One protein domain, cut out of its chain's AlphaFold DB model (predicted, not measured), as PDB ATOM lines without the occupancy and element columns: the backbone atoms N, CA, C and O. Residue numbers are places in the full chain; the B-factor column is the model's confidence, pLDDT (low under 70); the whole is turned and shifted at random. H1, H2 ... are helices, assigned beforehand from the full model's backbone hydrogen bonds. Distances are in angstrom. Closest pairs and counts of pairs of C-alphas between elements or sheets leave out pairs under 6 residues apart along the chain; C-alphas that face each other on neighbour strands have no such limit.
ATOM      1  N   SER A   2      22.494  31.475 -23.440       72.81
ATOM      2  CA  SER A   2      22.604  32.938 -23.441       72.81
ATOM      3  C   SER A   2      23.337  33.428 -24.692       72.81
ATOM      4  O   SER A   2      23.856  32.631 -25.472       72.81
ATOM      5  N   ILE A   3      23.373  34.742 -24.908       77.69
ATOM      6  CA  ILE A   3      24.086  35.340 -26.043       77.69
ATOM      7  C   ILE A   3      25.594  35.067 -25.946       77.69
ATOM      8  O   ILE A   3      26.253  34.816 -26.954       77.69
ATOM      9  N   GLU A   4      26.141  35.054 -24.734       81.81
ATOM     10  CA  GLU A   4      27.549  34.764 -24.466       81.81
ATOM     11  C   GLU A   4      27.936  33.336 -24.872       81.81
ATOM     12  O   GLU A   4      29.074  33.115 -25.282       81.81
ATOM     13  N   ASP A   5      26.992  32.386 -24.841       83.50
ATOM     14  CA  ASP A   5      27.223  31.019 -25.328       83.50
ATOM     15  C   ASP A   5      27.510  31.001 -26.845       83.50
ATOM     16  O   ASP A   5      28.259  30.149 -27.325       83.50
ATOM     17  N   PHE A   6      26.949  31.950 -27.607       85.88
ATOM     18  CA  PHE A   6      27.205  32.120 -29.048       85.88
ATOM     19  C   PHE A   6      28.423  32.986 -29.354       85.88
ATOM     20  O   PHE A   6      28.988  32.878 -30.444       85.88
ATOM     21  N   ASN A   7      28.817  33.835 -28.405       91.50
ATOM     22  CA  ASN A   7      29.862  34.840 -28.559       91.50
ATOM     23  C   ASN A   7      30.979  34.656 -27.515       91.50
ATOM     24  O   ASN A   7      31.338  35.604 -26.810       91.50
ATOM     25  N   PRO A   8      31.583  33.458 -27.392       92.81
ATOM     26  CA  PRO A   8      32.538  33.168 -26.323       92.81
ATOM     27  C   PRO A   8      33.800  34.047 -26.388       92.81
ATOM     28  O   PRO A   8      34.478  34.246 -25.377       92.81
ATOM     29  N   TRP A   9      34.106  34.638 -27.550       95.31
ATOM     30  CA  TRP A   9      35.203  35.598 -27.703       95.31
ATOM     31  C   TRP A   9      35.040  36.873 -26.880       95.31
ATOM     32  O   TRP A   9      36.057  37.509 -26.602       95.31
ATOM     33  N   TRP A  10      33.830  37.226 -26.440       94.00
ATOM     34  CA  TRP A  10      33.610  38.343 -25.512       94.00
ATOM     35  C   TRP A  10      34.295  38.124 -24.160       94.00
ATOM     36  O   TRP A  10      34.709  39.076 -23.509       94.00
ATOM     37  N   MET A  11      34.511  36.867 -23.761       91.81
ATOM     38  CA  MET A  11      35.297  36.528 -22.567       91.81
ATOM     39  C   MET A  11      36.807  36.469 -22.855       91.81
ATOM     40  O   MET A  11      37.625  36.343 -21.939       91.81
ATOM     41  N   GLY A  12      37.193  36.541 -24.132       92.69
ATOM     42  CA  GLY A  12      38.567  36.532 -24.619       92.69
ATOM     43  C   GLY A  12      38.709  35.827 -25.972       92.69
ATOM     44  O   GLY A  12      38.200  34.727 -26.171       92.69
ATOM     45  N   ARG A  13      39.494  36.407 -26.891       92.62
ATOM     46  CA  ARG A  13      39.669  35.917 -28.279       92.62
ATOM     47  C   ARG A  13      39.996  34.424 -28.393       92.62
ATOM     48  O   ARG A  13      39.502  33.765 -29.299       92.62
ATOM     49  N   LYS A  14      40.774  33.880 -27.449       92.81
ATOM     50  CA  LYS A  14      41.149  32.454 -27.413       92.81
ATOM     51  C   LYS A  14      39.942  31.509 -27.400       92.81
ATOM     52  O   LYS A  14      40.032  30.421 -27.949       92.81
ATOM     53  N   TYR A  15      38.816  31.931 -26.822       94.56
ATOM     54  CA  TYR A  15      37.635  31.083 -26.697       94.56
ATOM     55  C   TYR A  15      36.906  30.883 -28.033       94.56
ATOM     56  O   TYR A  15      36.195  29.896 -28.187       94.56
ATOM     57  N   ALA A  16      37.133  31.740 -29.041       93.69
ATOM     58  CA  ALA A  16      36.646  31.474 -30.398       93.69
ATOM     59  C   ALA A  16      37.310  30.238 -31.026       93.69
ATOM     60  O   ALA A  16      36.715  29.571 -31.868       93.69
ATOM     61  N   GLU A  17      38.545  29.919 -30.623       91.75
ATOM     62  CA  GLU A  17      39.264  28.749 -31.131       91.75
ATOM     63  C   GLU A  17      38.786  27.430 -30.515       91.75
ATOM     64  O   GLU A  17      39.076  26.365 -31.058       91.75
ATOM     65  N   GLU A  18      38.060  27.502 -29.398       93.25
ATOM     66  CA  GLU A  18      37.500  26.352 -28.684       93.25
ATOM     67  C   GLU A  18      36.126  25.936 -29.243       93.25
ATOM     68  O   GLU A  18      35.582  24.908 -28.838       93.25
ATOM     69  N   ASP A  19      35.571  26.695 -30.199       91.56
ATOM     70  CA  ASP A  19      34.298  26.370 -30.843       91.56
ATOM     71  C   ASP A  19      34.352  24.982 -31.520       91.56
ATOM     72  O   ASP A  19      35.272  24.716 -32.302       91.56
ATOM     73  N   PRO A  20      33.362  24.094 -31.293       90.00
ATOM     74  CA  PRO A  20      33.393  22.729 -31.820       90.00
ATOM     75  C   PRO A  20      33.545  22.625 -33.344       90.00
ATOM     76  O   PRO A  20      34.219  21.714 -33.831       90.00
ATOM     77  N   ASP A  21      32.948  23.541 -34.111       89.56
ATOM     78  CA  ASP A  21      33.067  23.544 -35.572       89.56
ATOM     79  C   ASP A  21      34.453  24.016 -36.018       89.56
ATOM     80  O   ASP A  21      34.982  23.508 -37.012       89.56
ATOM     81  N   ILE A  22      35.058  24.950 -35.279       92.38
ATOM     82  CA  ILE A  22      36.424  25.432 -35.520       92.38
ATOM     83  C   ILE A  22      37.452  24.358 -35.174       92.38
ATOM     84  O   ILE A  22      38.343  24.092 -35.985       92.38
ATOM     85  N   VAL A  23      37.312  23.702 -34.019       92.62
ATOM     86  CA  VAL A  23      38.173  22.581 -33.612       92.62
ATOM     87  C   VAL A  23      38.108  21.478 -34.663       92.62
ATOM     88  O   VAL A  23      39.135  21.078 -35.210       92.62
ATOM     89  N   LYS A  24      36.895  21.062 -35.045       90.69
ATOM     90  CA  LYS A  24      36.685  20.040 -36.076       90.69
ATOM     91  C   LYS A  24      37.288  20.430 -37.423       90.69
ATOM     92  O   LYS A  24      37.838  19.573 -38.109       90.69
ATOM     93  N   TRP A  25      37.165  21.694 -37.830       91.25
ATOM     94  CA  TRP A  25      37.783  22.201 -39.057       91.25
ATOM     95  C   TRP A  25      39.316  22.147 -38.989       91.25
ATOM     96  O   TRP A  25      39.948  21.706 -39.947       91.25
ATOM     97  N   ARG A  26      39.910  22.530 -37.854       89.69
ATOM     98  CA  ARG A  26      41.365  22.543 -37.635       89.69
ATOM     99  C   ARG A  26      41.976  21.141 -37.628       89.69
ATOM    100  O   ARG A  26      43.103  20.965 -38.076       89.69
ATOM    101  N   GLU A  27      41.230  20.153 -37.143       92.25
ATOM    102  CA  GLU A  27      41.625  18.742 -37.146       92.25
ATOM    103  C   GLU A  27      41.514  18.078 -38.530       92.25
ATOM    104  O   GLU A  27      41.991  16.955 -38.720       92.25
ATOM    105  N   MET A  28      40.898  18.737 -39.520       88.44
ATOM    106  CA  MET A  28      40.819  18.179 -40.867       88.44
ATOM    107  C   MET A  28      42.221  18.074 -41.495       88.44
ATOM    108  O   MET A  28      42.993  19.029 -41.432       88.44
ATOM    109  N   PRO A  29      42.538  16.974 -42.214       86.12
ATOM    110  CA  PRO A  29      43.828  16.817 -42.899       86.12
ATOM    111  C   PRO A  29      44.145  17.939 -43.893       86.12
ATOM    112  O   PRO A  29      45.303  18.190 -44.219       86.12
ATOM    113  N   VAL A  30      43.098  18.592 -44.397       82.06
ATOM    114  CA  VAL A  30      43.174  19.764 -45.258       82.06
ATOM    115  C   VAL A  30      42.365  20.862 -44.578       82.06
ATOM    116  O   VAL A  30      41.148  20.718 -44.437       82.06
ATOM    117  N   GLY A  31      43.032  21.951 -44.191       79.25
ATOM    118  CA  GLY A  31      42.413  23.174 -43.666       79.25
ATOM    119  C   GLY A  31      41.665  23.932 -44.761       79.25
ATOM    120  O   GLY A  31      42.044  25.035 -45.144       79.25
ATOM    121  N   TRP A  32      40.653  23.290 -45.343       82.62
ATOM    122  CA  TRP A  32      39.915  23.816 -46.480       82.62
ATOM    123  C   TRP A  32      39.104  25.038 -46.059       82.62
ATOM    124  O   TRP A  32      38.243  24.944 -45.183       82.62
ATOM    125  N   VAL A  33      39.373  26.172 -46.701       85.19
ATOM    126  CA  VAL A  33      38.593  27.401 -46.569       85.19
ATOM    127  C   VAL A  33      37.862  27.624 -47.898       85.19
ATOM    128  O   VAL A  33      38.531  27.640 -48.935       85.19
ATOM    129  N   PRO A  34      36.522  27.759 -47.896       84.25
ATOM    130  CA  PRO A  34      35.759  28.093 -49.098       84.25
ATOM    131  C   PRO A  34      36.250  29.413 -49.700       84.25
ATOM    132  O   PRO A  34      36.455  30.374 -48.960       84.25
ATOM    133  N   ALA A  35      36.436  29.476 -51.020       87.06
ATOM    134  CA  ALA A  35      36.924  30.684 -51.696       87.06
ATOM    135  C   ALA A  35      35.922  31.849 -51.591       87.06
ATOM    136  O   ALA A  35      36.319  33.010 -51.546       87.06
ATOM    137  N   GLU A  36      34.638  31.520 -51.460       86.31
ATOM    138  CA  GLU A  36      33.509  32.432 -51.290       86.31
ATOM    139  C   GLU A  36      33.661  33.331 -50.053       86.31
ATOM    140  O   GLU A  36      33.062  34.400 -49.987       86.31
ATOM    141  N   ILE A  37      34.494  32.949 -49.072       88.94
ATOM    142  CA  ILE A  37      34.798  33.810 -47.922       88.94
ATOM    143  C   ILE A  37      35.436  35.144 -48.344       88.94
ATOM    144  O   ILE A  37      35.283  36.139 -47.641       88.94
ATOM    145  N   GLU A  38      36.146  35.170 -49.477       89.69
ATOM    146  CA  GLU A  38      36.774  36.378 -50.027       89.69
ATOM    147  C   GLU A  38      35.771  37.266 -50.781       89.69
ATOM    148  O   GLU A  38      36.056  38.433 -51.046       89.69
ATOM    149  N   GLU A  39      34.594  36.734 -51.119       90.00
ATOM    150  CA  GLU A  39      33.522  37.472 -51.797       90.00
ATOM    151  C   GLU A  39      32.654  38.262 -50.807       90.00
ATOM    152  O   GLU A  39      31.933  39.180 -51.201       90.00
ATOM    153  N   ILE A  40      32.747  37.944 -49.511       89.88
ATOM    154  CA  ILE A  40      32.009  38.637 -48.456       89.88
ATOM    155  C   ILE A  40      32.596  40.032 -48.260       89.88
ATOM    156  O   ILE A  40      33.730  40.207 -47.803       89.88
ATOM    157  N   SER A  41      31.794  41.056 -48.549       87.44
ATOM    158  CA  SER A  41      32.176  42.432 -48.252       87.44
ATOM    159  C   SER A  41      32.199  42.652 -46.743       87.44
ATOM    160  O   SER A  41      31.196  42.446 -46.067       87.44
ATOM    161  N   LEU A  42      33.333  43.136 -46.233       88.00
ATOM    162  CA  LEU A  42      33.509  43.586 -44.844       88.00
ATOM    163  C   LEU A  42      33.644  45.116 -44.731       88.00
ATOM    164  O   LEU A  42      34.124  45.635 -43.725       88.00
ATOM    165  N   LYS A  43      33.289  45.860 -45.787       85.06
ATOM    166  CA  LYS A  43      33.320  47.329 -45.780       85.06
ATOM    167  C   LYS A  43      32.053  47.877 -45.108       85.06
ATOM    168  O   LYS A  43      30.965  47.502 -45.536       85.06
ATOM    169  N   PRO A  44      32.156  48.811 -44.146       80.94
ATOM    170  CA  PRO A  44      30.981  49.520 -43.640       80.94
ATOM    171  C   PRO A  44      30.297  50.323 -44.765       80.94
ATOM    172  O   PRO A  44      30.987  51.022 -45.507       80.94
ATOM    173  N   ILE A  45      28.976  50.310 -44.953       80.25
ATOM    174  CA  ILE A  45      27.916  49.428 -44.426       80.25
ATOM    175  C   ILE A  45      27.645  48.357 -45.497       80.25
ATOM    176  O   ILE A  45      27.414  48.714 -46.652       80.25
ATOM    177  N   SER A  46      27.657  47.068 -45.142       79.25
ATOM    178  CA  SER A  46      27.414  45.977 -46.100       79.25
ATOM    179  C   SER A  46      26.526  44.877 -45.534       79.25
ATOM    180  O   SER A  46      26.806  44.357 -44.455       79.25
ATOM    181  N   LEU A  47      25.524  44.473 -46.315       83.62
ATOM    182  CA  LEU A  47      24.668  43.315 -46.068       83.62
ATOM    183  C   LEU A  47      25.037  42.210 -47.065       83.62
ATOM    184  O   LEU A  47      25.071  42.457 -48.269       83.62
ATOM    185  N   ASN A  48      25.345  41.011 -46.567       82.56
ATOM    186  CA  ASN A  48      25.759  39.874 -47.390       82.56
ATOM    187  C   ASN A  48      24.824  38.684 -47.146       82.56
ATOM    188  O   ASN A  48      24.562  38.331 -45.998       82.56
ATOM    189  N   PHE A  49      24.383  38.024 -48.219       82.00
ATOM    190  CA  PHE A  49      23.531  36.837 -48.140       82.00
ATOM    191  C   PHE A  49      24.310  35.570 -48.489       82.00
ATOM    192  O   PHE A  49      24.769  35.399 -49.616       82.00
ATOM    193  N   LEU A  50      24.421  34.655 -47.525       80.62
ATOM    194  CA  LEU A  50      25.071  33.350 -47.688       80.62
ATOM    195  C   LEU A  50      24.025  32.243 -47.902       80.62
ATOM    196  O   LEU A  50      23.609  31.548 -46.971       80.62
ATOM    197  N   TYR A  51      23.602  32.043 -49.149       76.88
ATOM    198  CA  TYR A  51      22.627  31.014 -49.534       76.88
ATOM    199  C   TYR A  51      23.292  29.794 -50.203       76.88
ATOM    200  O   TYR A  51      24.488  29.775 -50.463       76.88
ATOM    201  N   GLY A  52      22.542  28.698 -50.375       72.38
ATOM    202  CA  GLY A  52      23.058  27.426 -50.911       72.38
ATOM    203  C   GLY A  52      22.417  26.171 -50.291       72.38
ATOM    204  O   GLY A  52      21.592  26.298 -49.382       72.38
ATOM    205  N   PRO A  53      22.789  24.958 -50.725       68.69
ATOM    206  CA  PRO A  53      22.209  23.707 -50.222       68.69
ATOM    207  C   PRO A  53      22.418  23.508 -48.708       68.69
ATOM    208  O   PRO A  53      23.362  24.048 -48.127       68.69
ATOM    209  N   ARG A  54      21.571  22.710 -48.037       61.97
ATOM    210  CA  ARG A  54      21.866  22.278 -46.653       61.97
ATOM    211  C   ARG A  54      23.165  21.461 -46.637       61.97
ATOM    212  O   ARG A  54      23.474  20.777 -47.603       61.97
ATOM    213  N   GLN A  55      23.893  21.515 -45.518       61.88
ATOM    214  CA  GLN A  55      25.124  20.743 -45.257       61.88
ATOM    215  C   GLN A  55      26.392  21.162 -46.030       61.88
ATOM    216  O   GLN A  55      27.428  20.517 -45.886       61.88
ATOM    217  N   VAL A  56      26.395  22.289 -46.750       62.50
ATOM    218  CA  VAL A  56      27.606  22.826 -47.421       62.50
ATOM    219  C   VAL A  56      28.552  23.610 -46.492       62.50
ATOM    220  O   VAL A  56      29.270  24.496 -46.933       62.50
ATOM    221  N   LYS A  57      28.574  23.292 -45.188       75.56
ATOM    222  CA  LYS A  57      29.458  23.911 -44.173       75.56
ATOM    223  C   LYS A  57      29.369  25.446 -44.048       75.56
ATOM    224  O   LYS A  57      30.325  26.085 -43.617       75.56
ATOM    225  N   LYS A  58      28.218  26.052 -44.358       83.62
ATOM    226  CA  LYS A  58      28.021  27.513 -44.236       83.62
ATOM    227  C   LYS A  58      28.257  28.034 -42.817       83.62
ATOM    228  O   LYS A  58      28.883  29.071 -42.656       83.62
ATOM    229  N   THR A  59      27.822  27.293 -41.796       86.06
ATOM    230  CA  THR A  59      28.087  27.627 -40.387       86.06
ATOM    231  C   THR A  59      29.587  27.722 -40.118       86.06
ATOM    232  O   THR A  59      30.051  28.698 -39.540       86.06
ATOM    233  N   THR A  60      30.371  26.760 -40.617       88.94
ATOM    234  CA  THR A  60      31.836  26.802 -40.529       88.94
ATOM    235  C   THR A  60      32.405  28.012 -41.271       88.94
ATOM    236  O   THR A  60      33.299  28.659 -40.744       88.94
ATOM    237  N   LEU A  61      31.877  28.363 -42.452       90.31
ATOM    238  CA  LEU A  61      32.297  29.561 -43.192       90.31
ATOM    239  C   LEU A  61      32.090  30.833 -42.356       90.31
ATOM    240  O   LEU A  61      33.030  31.609 -42.195       90.31
ATOM    241  N   VAL A  62      30.901  31.021 -41.774       91.75
ATOM    242  CA  VAL A  62      30.598  32.183 -40.918       91.75
ATOM    243  C   VAL A  62      31.513  32.219 -39.692       91.75
ATOM    244  O   VAL A  62      32.064  33.264 -39.370       91.75
ATOM    245  N   LYS A  63      31.758  31.078 -39.041       92.25
ATOM    246  CA  LYS A  63      32.670  31.012 -37.889       92.25
ATOM    247  C   LYS A  63      34.129  31.299 -38.267       92.25
ATOM    248  O   LYS A  63      34.833  31.981 -37.529       92.25
ATOM    249  N   LEU A  64      34.585  30.858 -39.440       93.31
ATOM    250  CA  LEU A  64      35.900  31.242 -39.974       93.31
ATOM    251  C   LEU A  64      35.974  32.746 -40.272       93.31
ATOM    252  O   LEU A  64      37.019  33.362 -40.059       93.31
ATOM    253  N   LEU A  65      34.875  33.351 -40.730       94.19
ATOM    254  CA  LEU A  65      34.786  34.797 -40.921       94.19
ATOM    255  C   LEU A  65      34.880  35.546 -39.585       94.19
ATOM    256  O   LEU A  65      35.606  36.535 -39.509       94.19
ATOM    257  N   VAL A  66      34.221  35.051 -38.532       94.94
ATOM    258  CA  VAL A  66      34.356  35.583 -37.165       94.94
ATOM    259  C   VAL A  66      35.822  35.575 -36.733       94.94
ATOM    260  O   VAL A  66      36.330  36.623 -36.344       94.94
ATOM    261  N   LEU A  67      36.540  34.455 -36.882       94.38
ATOM    262  CA  LEU A  67      37.970  34.400 -36.545       94.38
ATOM    263  C   LEU A  67      38.788  35.470 -37.288       94.38
ATOM    264  O   LEU A  67      39.584  36.167 -36.665       94.38
ATOM    265  N   ARG A  68      38.542  35.665 -38.591       93.31
ATOM    266  CA  ARG A  68      39.206  36.713 -39.392       93.31
ATOM    267  C   ARG A  68      38.868  38.130 -38.925       93.31
ATOM    268  O   ARG A  68      39.713  39.020 -39.003       93.31
ATOM    269  N   LEU A  69      37.637  38.369 -38.479       94.25
ATOM    270  CA  LEU A  69      37.225  39.665 -37.938       94.25
ATOM    271  C   LEU A  69      37.917  39.945 -36.603       94.25
ATOM    272  O   LEU A  69      38.443  41.040 -36.416       94.25
ATOM    273  N   LEU A  70      38.013  38.944 -35.727       95.31
ATOM    274  CA  LEU A  70      38.675  39.047 -34.420       95.31
ATOM    275  C   LEU A  70      40.187  39.332 -34.507       95.31
ATOM    276  O   LEU A  70      40.800  39.716 -33.510       95.31
ATOM    277  N   GLU A  71      40.809  39.185 -35.679       93.56
ATOM    278  CA  GLU A  71      42.181  39.647 -35.932       93.56
ATOM    279  C   GLU A  71      42.275  41.172 -36.111       93.56
ATOM    280  O   GLU A  71      43.348  41.752 -35.944       93.56
ATOM    281  N   ARG A  72      41.168  41.833 -36.469       92.00
ATOM    282  CA  ARG A  72      41.137  43.231 -36.934       92.00
ATOM    283  C   ARG A  72      40.331  44.160 -36.038       92.00
ATOM    284  O   ARG A  72      40.618  45.354 -36.015       92.00
ATOM    285  N   VAL A  73      39.324  43.634 -35.346       92.38
ATOM    286  CA  VAL A  73      38.425  44.407 -34.480       92.38
ATOM    287  C   VAL A  73      38.412  43.852 -33.059       92.38
ATOM    288  O   VAL A  73      38.939  42.766 -32.799       92.38
ATOM    289  N   GLU A  74      37.836  44.615 -32.131       91.50
ATOM    290  CA  GLU A  74      37.621  44.125 -30.771       91.50
ATOM    291  C   GLU A  74      36.543  43.033 -30.728       91.50
ATOM    292  O   GLU A  74      35.618  43.067 -31.546       91.50
ATOM    293  N   PRO A  75      36.643  42.060 -29.803       93.19
ATOM    294  CA  PRO A  75      35.694  40.954 -29.708       93.19
ATOM    295  C   PRO A  75      34.232  41.391 -29.628       93.19
ATOM    296  O   PRO A  75      33.372  40.805 -30.278       93.19
ATOM    297  N   GLU A  76      33.960  42.444 -28.870       88.44
ATOM    298  CA  GLU A  76      32.630  43.000 -28.639       88.44
ATOM    299  C   GLU A  76      32.035  43.643 -29.901       88.44
ATOM    300  O   GLU A  76      30.828  43.845 -29.975       88.44
ATOM    301  N   ALA A  77      32.857  43.937 -30.915       88.56
ATOM    302  CA  ALA A  77      32.399  44.443 -32.209       88.56
ATOM    303  C   ALA A  77      31.945  43.328 -33.169       88.56
ATOM    304  O   ALA A  77      31.494  43.621 -34.277       88.56
ATOM    305  N   VAL A  78      32.092  42.057 -32.781       92.44
ATOM    306  CA  VAL A  78      31.638  40.903 -33.560       92.44
ATOM    307  C   VAL A  78      30.534  40.198 -32.788       92.44
ATOM    308  O   VAL A  78      30.755  39.720 -31.676       92.44
ATOM    309  N   PHE A  79      29.363  40.114 -33.410       89.69
ATOM    310  CA  PHE A  79      28.201  39.406 -32.894       89.69
ATOM    311  C   PHE A  79      27.821  38.270 -33.842       89.69
ATOM    312  O   PHE A  79      27.787  38.430 -35.064       89.69
ATOM    313  N   TYR A  80      27.540  37.113 -33.264       88.75
ATOM    314  CA  TYR A  80      27.036  35.933 -33.934       88.75
ATOM    315  C   TYR A  80      25.801  35.440 -33.199       88.75
ATOM    316  O   TYR A  80      25.762  35.360 -31.970       88.75
ATOM    317  N   PHE A  81      24.811  35.039 -33.983       83.88
ATOM    318  CA  PHE A  81      23.581  34.465 -33.484       83.88
ATOM    319  C   PHE A  81      23.161  33.312 -34.391       83.88
ATOM    320  O   PHE A  81      23.163  33.442 -35.617       83.88
TER     321      PHE A  81
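Overview. This is residues 2 to 81 of the 131 residues of the protein "ATP-binding protein" of Thermofilum adornatum (UniProt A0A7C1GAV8). One longer helix, H6, runs through the middle, and shorter helices are set around it: H3 beside it in the opposite direction, H4 crosswise near residues 60 to 64 of H6, and H5 near Leu 61. H1 and H2 lie farther out, residues 39 to 57 form a wide loop away from the middle, and residues 27 to 32 stick out. The printed part has 80 residues, with six named helices in the order H1 to H6 and no named strand; its class is all helix, although under half of the residues, 38 of 80, are in named elements. The whole is compact, with a radius of gyration of the C-alphas of 12.8 A and spans of 33 by 31 by 23 A.

Along the chain. H6, residues 58 to 70, is the longest helix, 18.5 A from C-alpha 58 at (28.021, 27.513, -44.236) to C-alpha 70 at (38.675, 39.047, -34.420). H4, residues 20 to 26, measures 9.9 A, and H3, residues 13 to 18, measures 9.8 A. H5 holds residues 35 to 38 and measures 5.9 A, H2 holds residues 8 to 11 and measures 5.7 A, and H1 holds residues 3 to 6 and measures 5.4 A. H1 begins with C-alpha 3 at (24.086, 35.340, -26.043).

Arrangement. H6 touches H4 with residues 60 to 64 alone; the closest C-alphas are those of Asp 21 and Thr 60, 6.1 A apart, and the lines are about perpendicular at 79 degrees. H6 only just touches H3, with 3 pairs of C-alphas within 8 A, and does so with residues 67 to 70 alone. Their closest C-alphas, those of Ala 16 and Leu 67, are 6.9 A apart, and they run opposite ways at a shallow tilt of 26 degrees. H5 and H6 are close but not clearly touching, the closest C-alphas being those of Ile 37 and Leu 61 at 6.8 A. H2 and H3 touch only at the corner, with the C-alphas of Trp 9 and Ala 16 closest at 5.1 A. H1 and H2 are close but not clearly touching, with the C-alphas of Glu 4 and Trp 10 closest at 7.1 A. H1 and H6 are apart. In H4 and H6 every O i to N i+4 pair is within hydrogen-bond range; H3 has 0 of 2, but 3 of 3 O i to N i+3 pairs, and H1, H2 and H5 are too short for an i+4 pair.

Size, cuts and confidence. The two C-alphas farthest apart are those of Pro 29 and Ile 45, at 36.3 A. The printed part has no cut. The link from H5 to H6, with 19 residues, is long. The mean pLDDT of the printed part is 86.9, and residues 53 to 56 are under 70.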